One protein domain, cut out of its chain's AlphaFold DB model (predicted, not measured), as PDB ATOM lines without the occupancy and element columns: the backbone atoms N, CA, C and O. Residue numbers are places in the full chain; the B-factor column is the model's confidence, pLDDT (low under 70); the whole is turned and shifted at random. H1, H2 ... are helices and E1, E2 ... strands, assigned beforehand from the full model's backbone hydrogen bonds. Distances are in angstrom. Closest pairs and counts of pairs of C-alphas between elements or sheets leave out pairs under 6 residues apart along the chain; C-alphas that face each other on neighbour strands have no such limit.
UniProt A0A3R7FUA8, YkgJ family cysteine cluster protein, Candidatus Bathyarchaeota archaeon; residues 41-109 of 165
ATOM      1  N   MET A  41     -26.017 -37.132  -0.084       85.44
ATOM      2  CA  MET A  41     -26.890 -38.173   0.499       85.44
ATOM      3  C   MET A  41     -26.118 -39.396   1.032       85.44
ATOM      4  O   MET A  41     -26.715 -40.317   1.572       85.44
ATOM      5  N   LEU A  42     -24.788 -39.443   0.877       73.19
ATOM      6  CA  LEU A  42     -23.960 -40.623   1.188       73.19
ATOM      7  C   LEU A  42     -23.427 -40.688   2.635       73.19
ATOM      8  O   LEU A  42     -22.385 -41.294   2.871       73.19
ATOM      9  N   GLY A  43     -24.122 -40.111   3.618       71.50
ATOM     10  CA  GLY A  43     -23.823 -40.448   5.015       71.50
ATOM     11  C   GLY A  43     -22.968 -39.456   5.817       71.50
ATOM     12  O   GLY A  43     -22.354 -39.866   6.793       71.50
ATOM     13  N   GLY A  44     -22.946 -38.166   5.460       81.19
ATOM     14  CA  GLY A  44     -22.298 -37.126   6.276       81.19
ATOM     15  C   GLY A  44     -20.765 -37.092   6.127       81.19
ATOM     16  O   GLY A  44     -20.060 -37.917   6.702       81.19
ATOM     17  N   PRO A  45     -20.205 -36.134   5.369       88.81
ATOM     18  CA  PRO A  45     -18.759 -35.989   5.189       88.81
ATOM     19  C   PRO A  45     -17.977 -35.907   6.508       88.81
ATOM     20  O   PRO A  45     -18.372 -35.182   7.425       88.81
ATOM     21  N   ILE A  46     -16.834 -36.598   6.569       91.25
ATOM     22  CA  ILE A  46     -15.875 -36.482   7.675       91.25
ATOM     23  C   ILE A  46     -15.333 -35.052   7.725       91.25
ATOM     24  O   ILE A  46     -14.940 -34.492   6.701       91.25
ATOM     25  N   ILE A  47     -15.279 -34.491   8.931       93.75
ATOM     26  CA  ILE A  47     -14.735 -33.165   9.205       93.75
ATOM     27  C   ILE A  47     -13.386 -33.314   9.900       93.75
ATOM     28  O   ILE A  47     -13.294 -33.900  10.984       93.75
ATOM     29  N   LYS A  48     -12.334 -32.756   9.291       93.75
ATOM     30  CA  LYS A  48     -11.017 -32.609   9.923       93.75
ATOM     31  C   LYS A  48     -10.916 -31.273  10.666       93.75
ATOM     32  O   LYS A  48     -11.692 -30.349  10.435       93.75
ATOM     33  N   ARG A  49      -9.908 -31.123  11.531       94.00
ATOM     34  CA  ARG A  49      -9.616 -29.854  12.233       94.00
ATOM     35  C   ARG A  49      -9.505 -28.644  11.297       94.00
ATOM     36  O   ARG A  49     -10.011 -27.577  11.635       94.00
ATOM     37  N   ILE A  50      -8.867 -28.807  10.135       94.19
ATOM     38  CA  ILE A  50      -8.730 -27.733   9.137       94.19
ATOM     39  C   ILE A  50     -10.082 -27.325   8.537       94.19
ATOM     40  O   ILE A  50     -10.350 -26.134   8.387       94.19
ATOM     41  N   ASP A  51     -10.964 -28.297   8.292       96.06
ATOM     42  CA  ASP A  51     -12.327 -28.039   7.828       96.06
ATOM     43  C   ASP A  51     -13.119 -27.284   8.887       96.06
ATOM     44  O   ASP A  51     -13.724 -26.257   8.595       96.06
ATOM     45  N   LEU A  52     -13.055 -27.743  10.141       96.00
ATOM     46  CA  LEU A  52     -13.717 -27.077  11.256       96.00
ATOM     47  C   LEU A  52     -13.264 -25.620  11.383       96.00
ATOM     48  O   LEU A  52     -14.107 -24.738  11.535       96.00
ATOM     49  N   LYS A  53     -11.956 -25.356  11.280       96.25
ATOM     50  CA  LYS A  53     -11.435 -23.987  11.292       96.25
ATOM     51  C   LYS A  53     -12.030 -23.153  10.153       96.25
ATOM     52  O   LYS A  53     -12.574 -22.090  10.430       96.25
ATOM     53  N   ARG A  54     -11.991 -23.648   8.910       96.56
ATOM     54  CA  ARG A  54     -12.569 -22.959   7.738       96.56
ATOM     55  C   ARG A  54     -14.050 -22.629   7.946       96.56
ATOM     56  O   ARG A  54     -14.490 -21.527   7.638       96.56
ATOM     57  N   MET A  55     -14.814 -23.573   8.487       97.06
ATOM     58  CA  MET A  55     -16.245 -23.402   8.737       97.06
ATOM     59  C   MET A  55     -16.520 -22.395   9.864       97.06
ATOM     60  O   MET A  55     -17.428 -21.578   9.747       97.06
ATOM     61  N   VAL A  56     -15.731 -22.405  10.940       97.56
ATOM     62  CA  VAL A  56     -15.852 -21.418  12.028       97.56
ATOM     63  C   VAL A  56     -15.470 -20.018  11.553       97.56
ATOM     64  O   VAL A  56     -16.178 -19.065  11.869       97.56
ATOM     65  N   ASP A  57     -14.404 -19.888  10.761       97.56
ATOM     66  CA  ASP A  57     -13.986 -18.606  10.180       97.56
ATOM     67  C   ASP A  57     -15.076 -18.028   9.252       97.56
ATOM     68  O   ASP A  57     -15.239 -16.814   9.162       97.56
ATOM     69  N   ALA A  58     -15.883 -18.892   8.626       96.81
ATOM     70  CA  ALA A  58     -17.072 -18.518   7.857       96.81
ATOM     71  C   ALA A  58     -18.323 -18.235   8.725       96.81
ATOM     72  O   ALA A  58     -19.422 -18.068   8.198       96.81
ATOM     73  N   GLY A  59     -18.181 -18.179  10.053       97.12
ATOM     74  CA  GLY A  59     -19.240 -17.806  10.994       97.12
ATOM     75  C   GLY A  59     -20.168 -18.949  11.416       97.12
ATOM     76  O   GLY A  59     -21.193 -18.702  12.057       97.12
ATOM     77  N   LEU A  60     -19.845 -20.203  11.083       97.25
ATOM     78  CA  LEU A  60     -20.683 -21.335  11.465       97.25
ATOM     79  C   LEU A  60     -20.429 -21.782  12.908       97.25
ATOM     80  O   LEU A  60     -19.294 -21.894  13.361       97.25
ATOM     81  N   ASN A  61     -21.507 -22.130  13.619       96.12
ATOM     82  CA  ASN A  61     -21.429 -22.707  14.962       96.12
ATOM     83  C   ASN A  61     -21.338 -24.249  14.891       96.12
ATOM     84  O   ASN A  61     -22.341 -24.876  14.535       96.12
ATOM     85  N   PRO A  62     -20.209 -24.870  15.292       95.31
ATOM     86  CA  PRO A  62     -19.970 -26.316  15.179       95.31
ATOM     87  C   PRO A  62     -21.065 -27.195  15.781       95.31
ATOM     88  O   PRO A  62     -21.468 -28.186  15.175       95.31
ATOM     89  N   SER A  63     -21.617 -26.796  16.931       94.56
ATOM     90  CA  SER A  63     -22.684 -27.539  17.620       94.56
ATOM     91  C   SER A  63     -23.940 -27.750  16.763       94.56
ATOM     92  O   SER A  63     -24.685 -28.714  16.963       94.56
ATOM     93  N   LYS A  64     -24.175 -26.871  15.779       95.00
ATOM     94  CA  LYS A  64     -25.341 -26.950  14.897       95.00
ATOM     95  C   LYS A  64     -25.179 -27.991  13.795       95.00
ATOM     96  O   LYS A  64     -26.191 -28.542  13.383       95.00
ATOM     97  N   PHE A  65     -23.956 -28.299  13.365       93.88
ATOM     98  CA  PHE A  65     -23.726 -29.069  12.138       93.88
ATOM     99  C   PHE A  65     -22.778 -30.266  12.270       93.88
ATOM    100  O   PHE A  65     -22.720 -31.060  11.336       93.88
ATOM    101  N   ILE A  66     -22.065 -30.422  13.389       94.19
ATOM    102  CA  ILE A  66     -21.188 -31.575  13.637       94.19
ATOM    103  C   ILE A  66     -21.835 -32.538  14.622       94.19
ATOM    104  O   ILE A  66     -22.410 -32.122  15.631       94.19
ATOM    105  N   GLU A  67     -21.678 -33.825  14.347       92.56
ATOM    106  CA  GLU A  67     -21.928 -34.913  15.287       92.56
ATOM    107  C   GLU A  67     -20.671 -35.782  15.477       92.56
ATOM    108  O   GLU A  67     -19.767 -35.765  14.630       92.56
ATOM    109  N   PRO A  68     -20.558 -36.509  16.606       88.69
ATOM    110  CA  PRO A  68     -19.422 -37.387  16.856       88.69
ATOM    111  C   PRO A  68     -19.268 -38.431  15.750       88.69
ATOM    112  O   PRO A  68     -20.233 -39.083  15.362       88.69
ATOM    113  N   ALA A  69     -18.041 -38.624  15.271       84.06
ATOM    114  CA  ALA A  69     -17.769 -39.660  14.287       84.06
ATOM    115  C   ALA A  69     -17.883 -41.060  14.920       84.06
ATOM    116  O   ALA A  69     -17.506 -41.273  16.076       84.06
ATOM    117  N   GLU A  70     -18.354 -42.039  14.146       79.62
ATOM    118  CA  GLU A  70     -18.345 -43.442  14.563       79.62
ATOM    119  C   GLU A  70     -16.924 -43.932  14.912       79.62
ATOM    120  O   GLU A  70     -15.927 -43.473  14.348       79.62
ATOM    121  N   ARG A  71     -16.821 -44.956  15.775       65.25
ATOM    122  CA  ARG A  71     -15.533 -45.534  16.226       65.25
ATOM    123  C   ARG A  71     -14.607 -45.988  15.091       65.25
ATOM    124  O   ARG A  71     -13.396 -46.029  15.274       65.25
ATOM    125  N   ARG A  72     -15.142 -46.326  13.912       67.12
ATOM    126  CA  ARG A  72     -14.319 -46.686  12.740       67.12
ATOM    127  C   ARG A  72     -13.503 -45.508  12.196       67.12
ATOM    128  O   ARG A  72     -12.451 -45.720  11.606       67.12
ATOM    129  N   PHE A  73     -13.956 -44.277  12.428       65.88
ATOM    130  CA  PHE A  73     -13.287 -43.054  11.984       65.88
ATOM    131  C   PHE A  73     -12.417 -42.423  13.073       65.88
ATOM    132  O   PHE A  73     -11.541 -41.625  12.754       65.88
ATOM    133  N   SER A  74     -12.584 -42.805  14.345       60.41
ATOM    134  CA  SER A  74     -11.813 -42.229  15.459       60.41
ATOM    135  C   SER A  74     -10.315 -42.557  15.420       60.41
ATOM    136  O   SER A  74      -9.544 -41.956  16.159       60.41
ATOM    137  N   GLN A  75      -9.895 -43.510  14.581       60.94
ATOM    138  CA  GLN A  75      -8.479 -43.823  14.356       60.94
ATOM    139  C   GLN A  75      -7.832 -42.952  13.266       60.94
ATOM    140  O   GLN A  75      -6.608 -42.942  13.141       60.94
ATOM    141  N   GLN A  76      -8.620 -42.211  12.479       70.81
ATOM    142  CA  GLN A  76      -8.072 -41.277  11.500       70.81
ATOM    143  C   GLN A  76      -7.573 -40.013  12.207       70.81
ATOM    144  O   GLN A  76      -8.283 -39.399  13.006       70.81
ATOM    145  N   ARG A  77      -6.330 -39.615  11.907       72.31
ATOM    146  CA  ARG A  77      -5.748 -38.383  12.450       72.31
ATOM    147  C   ARG A  77      -6.594 -37.169  12.056       72.31
ATOM    148  O   ARG A  77      -7.147 -37.104  10.963       72.31
ATOM    149  N   ASP A  78      -6.685 -36.219  12.983       86.19
ATOM    150  CA  ASP A  78      -7.329 -34.910  12.809       86.19
ATOM    151  C   ASP A  78      -8.849 -34.894  12.601       86.19
ATOM    152  O   ASP A  78      -9.408 -33.805  12.462       86.19
ATOM    153  N   VAL A  79      -9.531 -36.042  12.645       90.62
ATOM    154  CA  VAL A  79     -10.999 -36.100  12.586       90.62
ATOM    155  C   VAL A  79     -11.610 -35.529  13.864       90.62
ATOM    156  O   VAL A  79     -11.232 -35.908  14.972       90.62
ATOM    157  N   VAL A  80     -12.570 -34.615  13.706       92.50
ATOM    158  CA  VAL A  80     -13.323 -34.006  14.818       92.50
ATOM    159  C   VAL A  80     -14.782 -34.459  14.871       92.50
ATOM    160  O   VAL A  80     -15.423 -34.329  15.909       92.50
ATOM    161  N   GLY A  81     -15.309 -34.998  13.773       93.31
ATOM    162  CA  GLY A  81     -16.690 -35.456  13.672       93.31
ATOM    163  C   GLY A  81     -17.106 -35.694  12.225       93.31
ATOM    164  O   GLY A  81     -16.266 -35.716  11.323       93.31
ATOM    165  N   VAL A  82     -18.406 -35.845  12.013       93.44
ATOM    166  CA  VAL A  82     -19.035 -35.886  10.687       93.44
ATOM    167  C   VAL A  82     -20.097 -34.794  10.590       93.44
ATOM    168  O   VAL A  82     -20.571 -34.283  11.610       93.44
ATOM    169  N   LEU A  83     -20.449 -34.391   9.370       94.25
ATOM    170  CA  LEU A  83     -21.598 -33.511   9.170       94.25
ATOM    171  C   LEU A  83     -22.896 -34.231   9.516       94.25
ATOM    172  O   LEU A  83     -23.137 -35.338   9.038       94.25
ATOM    173  N   LYS A  84     -23.759 -33.530  10.251       94.44
ATOM    174  CA  LYS A  84     -25.132 -33.960  10.503       94.44
ATOM    175  C   LYS A  84     -25.905 -34.152   9.204       94.44
ATOM    176  O   LYS A  84     -25.681 -33.469   8.195       94.44
ATOM    177  N   GLN A  85     -26.892 -35.025   9.293       93.38
ATOM    178  CA  GLN A  85     -27.912 -35.220   8.276       93.38
ATOM    179  C   GLN A  85     -29.255 -34.684   8.770       93.38
ATOM    180  O   GLN A  85     -29.465 -34.485   9.967       93.38
ATOM    181  N   LYS A  86     -30.155 -34.422   7.831       93.06
ATOM    182  CA  LYS A  86     -31.576 -34.233   8.104       93.06
ATOM    183  C   LYS A  86     -32.254 -35.597   8.240       93.06
ATOM    184  O   LYS A  86     -31.662 -36.627   7.921       93.06
ATOM    185  N   ASP A  87     -33.524 -35.583   8.624       91.69
ATOM    186  CA  ASP A  87     -34.329 -36.798   8.805       91.69
ATOM    187  C   ASP A  87     -34.479 -37.625   7.514       91.69
ATOM    188  O   ASP A  87     -34.645 -38.840   7.572       91.69
ATOM    189  N   ASP A  88     -34.375 -36.985   6.344       90.94
ATOM    190  CA  ASP A  88     -34.395 -37.645   5.031       90.94
ATOM    191  C   ASP A  88     -33.034 -38.242   4.610       90.94
ATOM    192  O   ASP A  88     -32.906 -38.774   3.507       90.94
ATOM    193  N   GLY A  89     -32.012 -38.146   5.467       89.88
ATOM    194  CA  GLY A  89     -30.641 -38.596   5.204       89.88
ATOM    195  C   GLY A  89     -29.791 -37.613   4.391       89.88
ATOM    196  O   GLY A  89     -28.596 -37.845   4.187       89.88
ATOM    197  N   SER A  90     -30.358 -36.491   3.937       93.31
ATOM    198  CA  SER A  90     -29.600 -35.469   3.218       93.31
ATOM    199  C   SER A  90     -28.684 -34.675   4.144       93.31
ATOM    200  O   SER A  90     -28.961 -34.481   5.325       93.31
ATOM    201  N   CYS A  91     -27.578 -34.163   3.606       95.31
ATOM    202  CA  CYS A  91     -26.685 -33.258   4.323       95.31
ATOM    203  C   CYS A  91     -27.459 -32.059   4.898       95.31
ATOM    204  O   CYS A  91     -28.270 -31.441   4.201       95.31
ATOM    205  N   ILE A  92     -27.146 -31.680   6.142       95.38
ATOM    206  CA  ILE A  92     -27.763 -30.552   6.863       95.38
ATOM    207  C   ILE A  92     -27.771 -29.236   6.056       95.38
ATOM    208  O   ILE A  92     -28.718 -28.464   6.165       95.38
ATOM    209  N   PHE A  93     -26.765 -29.013   5.201       95.69
ATOM    210  CA  PHE A  93     -26.600 -27.793   4.394       95.69
ATOM    211  C   PHE A  93     -27.168 -27.877   2.972       95.69
ATOM    212  O   PHE A  93     -26.981 -26.947   2.183       95.69
ATOM    213  N   LEU A  94     -27.776 -29.005   2.591       95.25
ATOM    214  CA  LEU A  94     -28.367 -29.166   1.265       95.25
ATOM    215  C   LEU A  94     -29.686 -28.392   1.190       95.25
ATOM    216  O   LEU A  94     -30.577 -28.597   2.016       95.25
ATOM    217  N   LYS A  95     -29.853 -27.564   0.168       94.94
ATOM    218  CA  LYS A  95     -31.115 -26.889  -0.150       94.94
ATOM    219  C   LYS A  95     -31.518 -27.196  -1.581       94.94
ATOM    220  O   LYS A  95     -30.664 -27.490  -2.413       94.94
ATOM    221  N   TYR A  96     -32.815 -27.151  -1.844       94.19
ATOM    222  CA  TYR A  96     -33.348 -27.197  -3.197       94.19
ATOM    223  C   TYR A  96     -33.826 -25.794  -3.562       94.19
ATOM    224  O   TYR A  96     -34.546 -25.169  -2.787       94.19
ATOM    225  N   ASP A  97     -33.357 -25.292  -4.698       93.81
ATOM    226  CA  ASP A  97     -33.823 -24.050  -5.298       93.81
ATOM    227  C   ASP A  97     -34.916 -24.405  -6.308       93.81
ATOM    228  O   ASP A  97     -34.631 -24.938  -7.381       93.81
ATOM    229  N   GLU A  98     -36.171 -24.147  -5.937       93.38
ATOM    230  CA  GLU A  98     -37.333 -24.465  -6.770       93.38
ATOM    231  C   GLU A  98     -37.367 -23.649  -8.065       93.38
ATOM    232  O   GLU A  98     -37.804 -24.159  -9.091       93.38
ATOM    233  N   ALA A  99     -36.884 -22.403  -8.043       93.31
ATOM    234  CA  ALA A  99     -36.928 -21.527  -9.210       93.31
ATOM    235  C   ALA A  99     -35.899 -21.937 -10.271       93.31
ATOM    236  O   ALA A  99     -36.163 -21.829 -11.467       93.31
ATOM    237  N   ALA A 100     -34.725 -22.391  -9.831       90.00
ATOM    238  CA  ALA A 100     -33.653 -22.841 -10.713       90.00
ATOM    239  C   ALA A 100     -33.656 -24.360 -10.966       90.00
ATOM    240  O   ALA A 100     -32.851 -24.833 -11.766       90.00
ATOM    241  N   GLU A 101     -34.520 -25.112 -10.279       91.56
ATOM    242  CA  GLU A 101     -34.608 -26.578 -10.322       91.56
ATOM    243  C   GLU A 101     -33.260 -27.283 -10.062       91.56
ATOM    244  O   GLU A 101     -32.895 -28.274 -10.703       91.56
ATOM    245  N   ILE A 102     -32.480 -26.762  -9.108       91.69
ATOM    246  CA  ILE A 102     -31.163 -27.304  -8.737       91.69
ATOM    247  C   ILE A 102     -30.995 -27.409  -7.224       91.69
ATOM    248  O   ILE A 102     -31.624 -26.691  -6.452       91.69
ATOM    249  N   TYR A 103     -30.060 -28.252  -6.786       94.25
ATOM    250  CA  TYR A 103     -29.619 -28.230  -5.397       94.25
ATOM    251  C   TYR A 103     -28.519 -27.189  -5.169       94.25
ATOM    252  O   TYR A 103     -27.625 -26.983  -5.993       94.25
ATOM    253  N   THR A 104     -28.539 -26.574  -3.994       94.25
ATOM    254  CA  THR A 104     -27.526 -25.632  -3.517       94.25
ATOM    255  C   THR A 104     -26.980 -26.083  -2.163       94.25
ATOM    256  O   THR A 104     -27.566 -26.915  -1.468       94.25
ATOM    257  N   CYS A 105     -25.797 -25.583  -1.807       94.12
ATOM    258  CA  CYS A 105     -25.180 -25.834  -0.511       94.12
ATOM    259  C   CYS A 105     -25.019 -24.498   0.205       94.12
ATOM    260  O   CYS A 105     -24.346 -23.612  -0.317       94.12
ATOM    261  N   GLU A 106     -25.594 -24.371   1.398       94.75
ATOM    262  CA  GLU A 106     -25.555 -23.120   2.175       94.75
ATOM    263  C   GLU A 106     -24.133 -22.706   2.582       94.75
ATOM    264  O   GLU A 106     -23.887 -21.547   2.892       94.75
ATOM    265  N   ILE A 107     -23.187 -23.646   2.543       95.25
ATOM    266  CA  ILE A 107     -21.781 -23.438   2.905       95.25
ATOM    267  C   ILE A 107     -20.838 -23.659   1.722       95.25
ATOM    268  O   ILE A 107     -19.724 -24.135   1.920       95.25
ATOM    269  N   TYR A 108     -21.272 -23.390   0.487       93.50
ATOM    270  CA  TYR A 108     -20.527 -23.789  -0.717       93.50
ATOM    271  C   TYR A 108     -19.043 -23.365  -0.704       93.50
ATOM    272  O   TYR A 108     -18.180 -24.173  -1.048       93.50
ATOM    273  N   GLU A 109     -18.725 -22.159  -0.233       94.44
ATOM    274  CA  GLU A 109     -17.338 -21.674  -0.124       94.44
ATOM    275  C   GLU A 109     -16.581 -22.266   1.077       94.44
ATOM    276  O   GLU A 109     -15.377 -22.500   1.023       94.44
TER     277      GLU A 109
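AT A GLANCE: This is residues 41 to 109 of the 165 residues of the protein "YkgJ family cysteine cluster protein" of Candidatus Bathyarchaeota archaeon (UniProt A0A3R7FUA8). A small body, the two-strand sheet E1 - E2 with H1 and H2 close by, has the hairpin E3 and E4 as an arm, whose tip, residues 97 to 102, sticks out. The printed part has 69 residues, 29 in named elements, in the order E1 H1 H2 E2 E3 E4: mixed, both sheets antiparallel. It is only just compact, close to loose, with a radius of gyration of the C-alphas of 13.0 A, and spans 43 by 26 by 16 A.

HOW THE PARTS SIT: E1, residues 46 to 48, and E2, residues 79 to 83, have N 47 and O 81 within hydrogen-bond range, 2.9 A. H1, residues 49 to 57, has every O i to N i+4 pair within range; its closest C-alphas to E2 are Arg 49 and Val 80, 6.1 A. H2, residues 62 to 65, too short for such a pair, and H1 only just touch, only at the corner, with 3 pairs of C-alphas within 8 A, the closest Val 56 and Pro 62, 7.1 A. E3, residues 94 to 97, and E4, residues 102 to 105, have N 95 and O 104 at 2.9 A.

IN THESE COORDINATES: H1 is 12.2 A long, E2 11.4 A. C-alpha 46 is at (-15.875, -36.482, 7.675), C-alpha 105 at (-25.180, -25.834, -0.511).

THE WHOLE: The printed part has no cut; H2 to E2 is a long link, with pLDDT under 70 at residues 71 to 75.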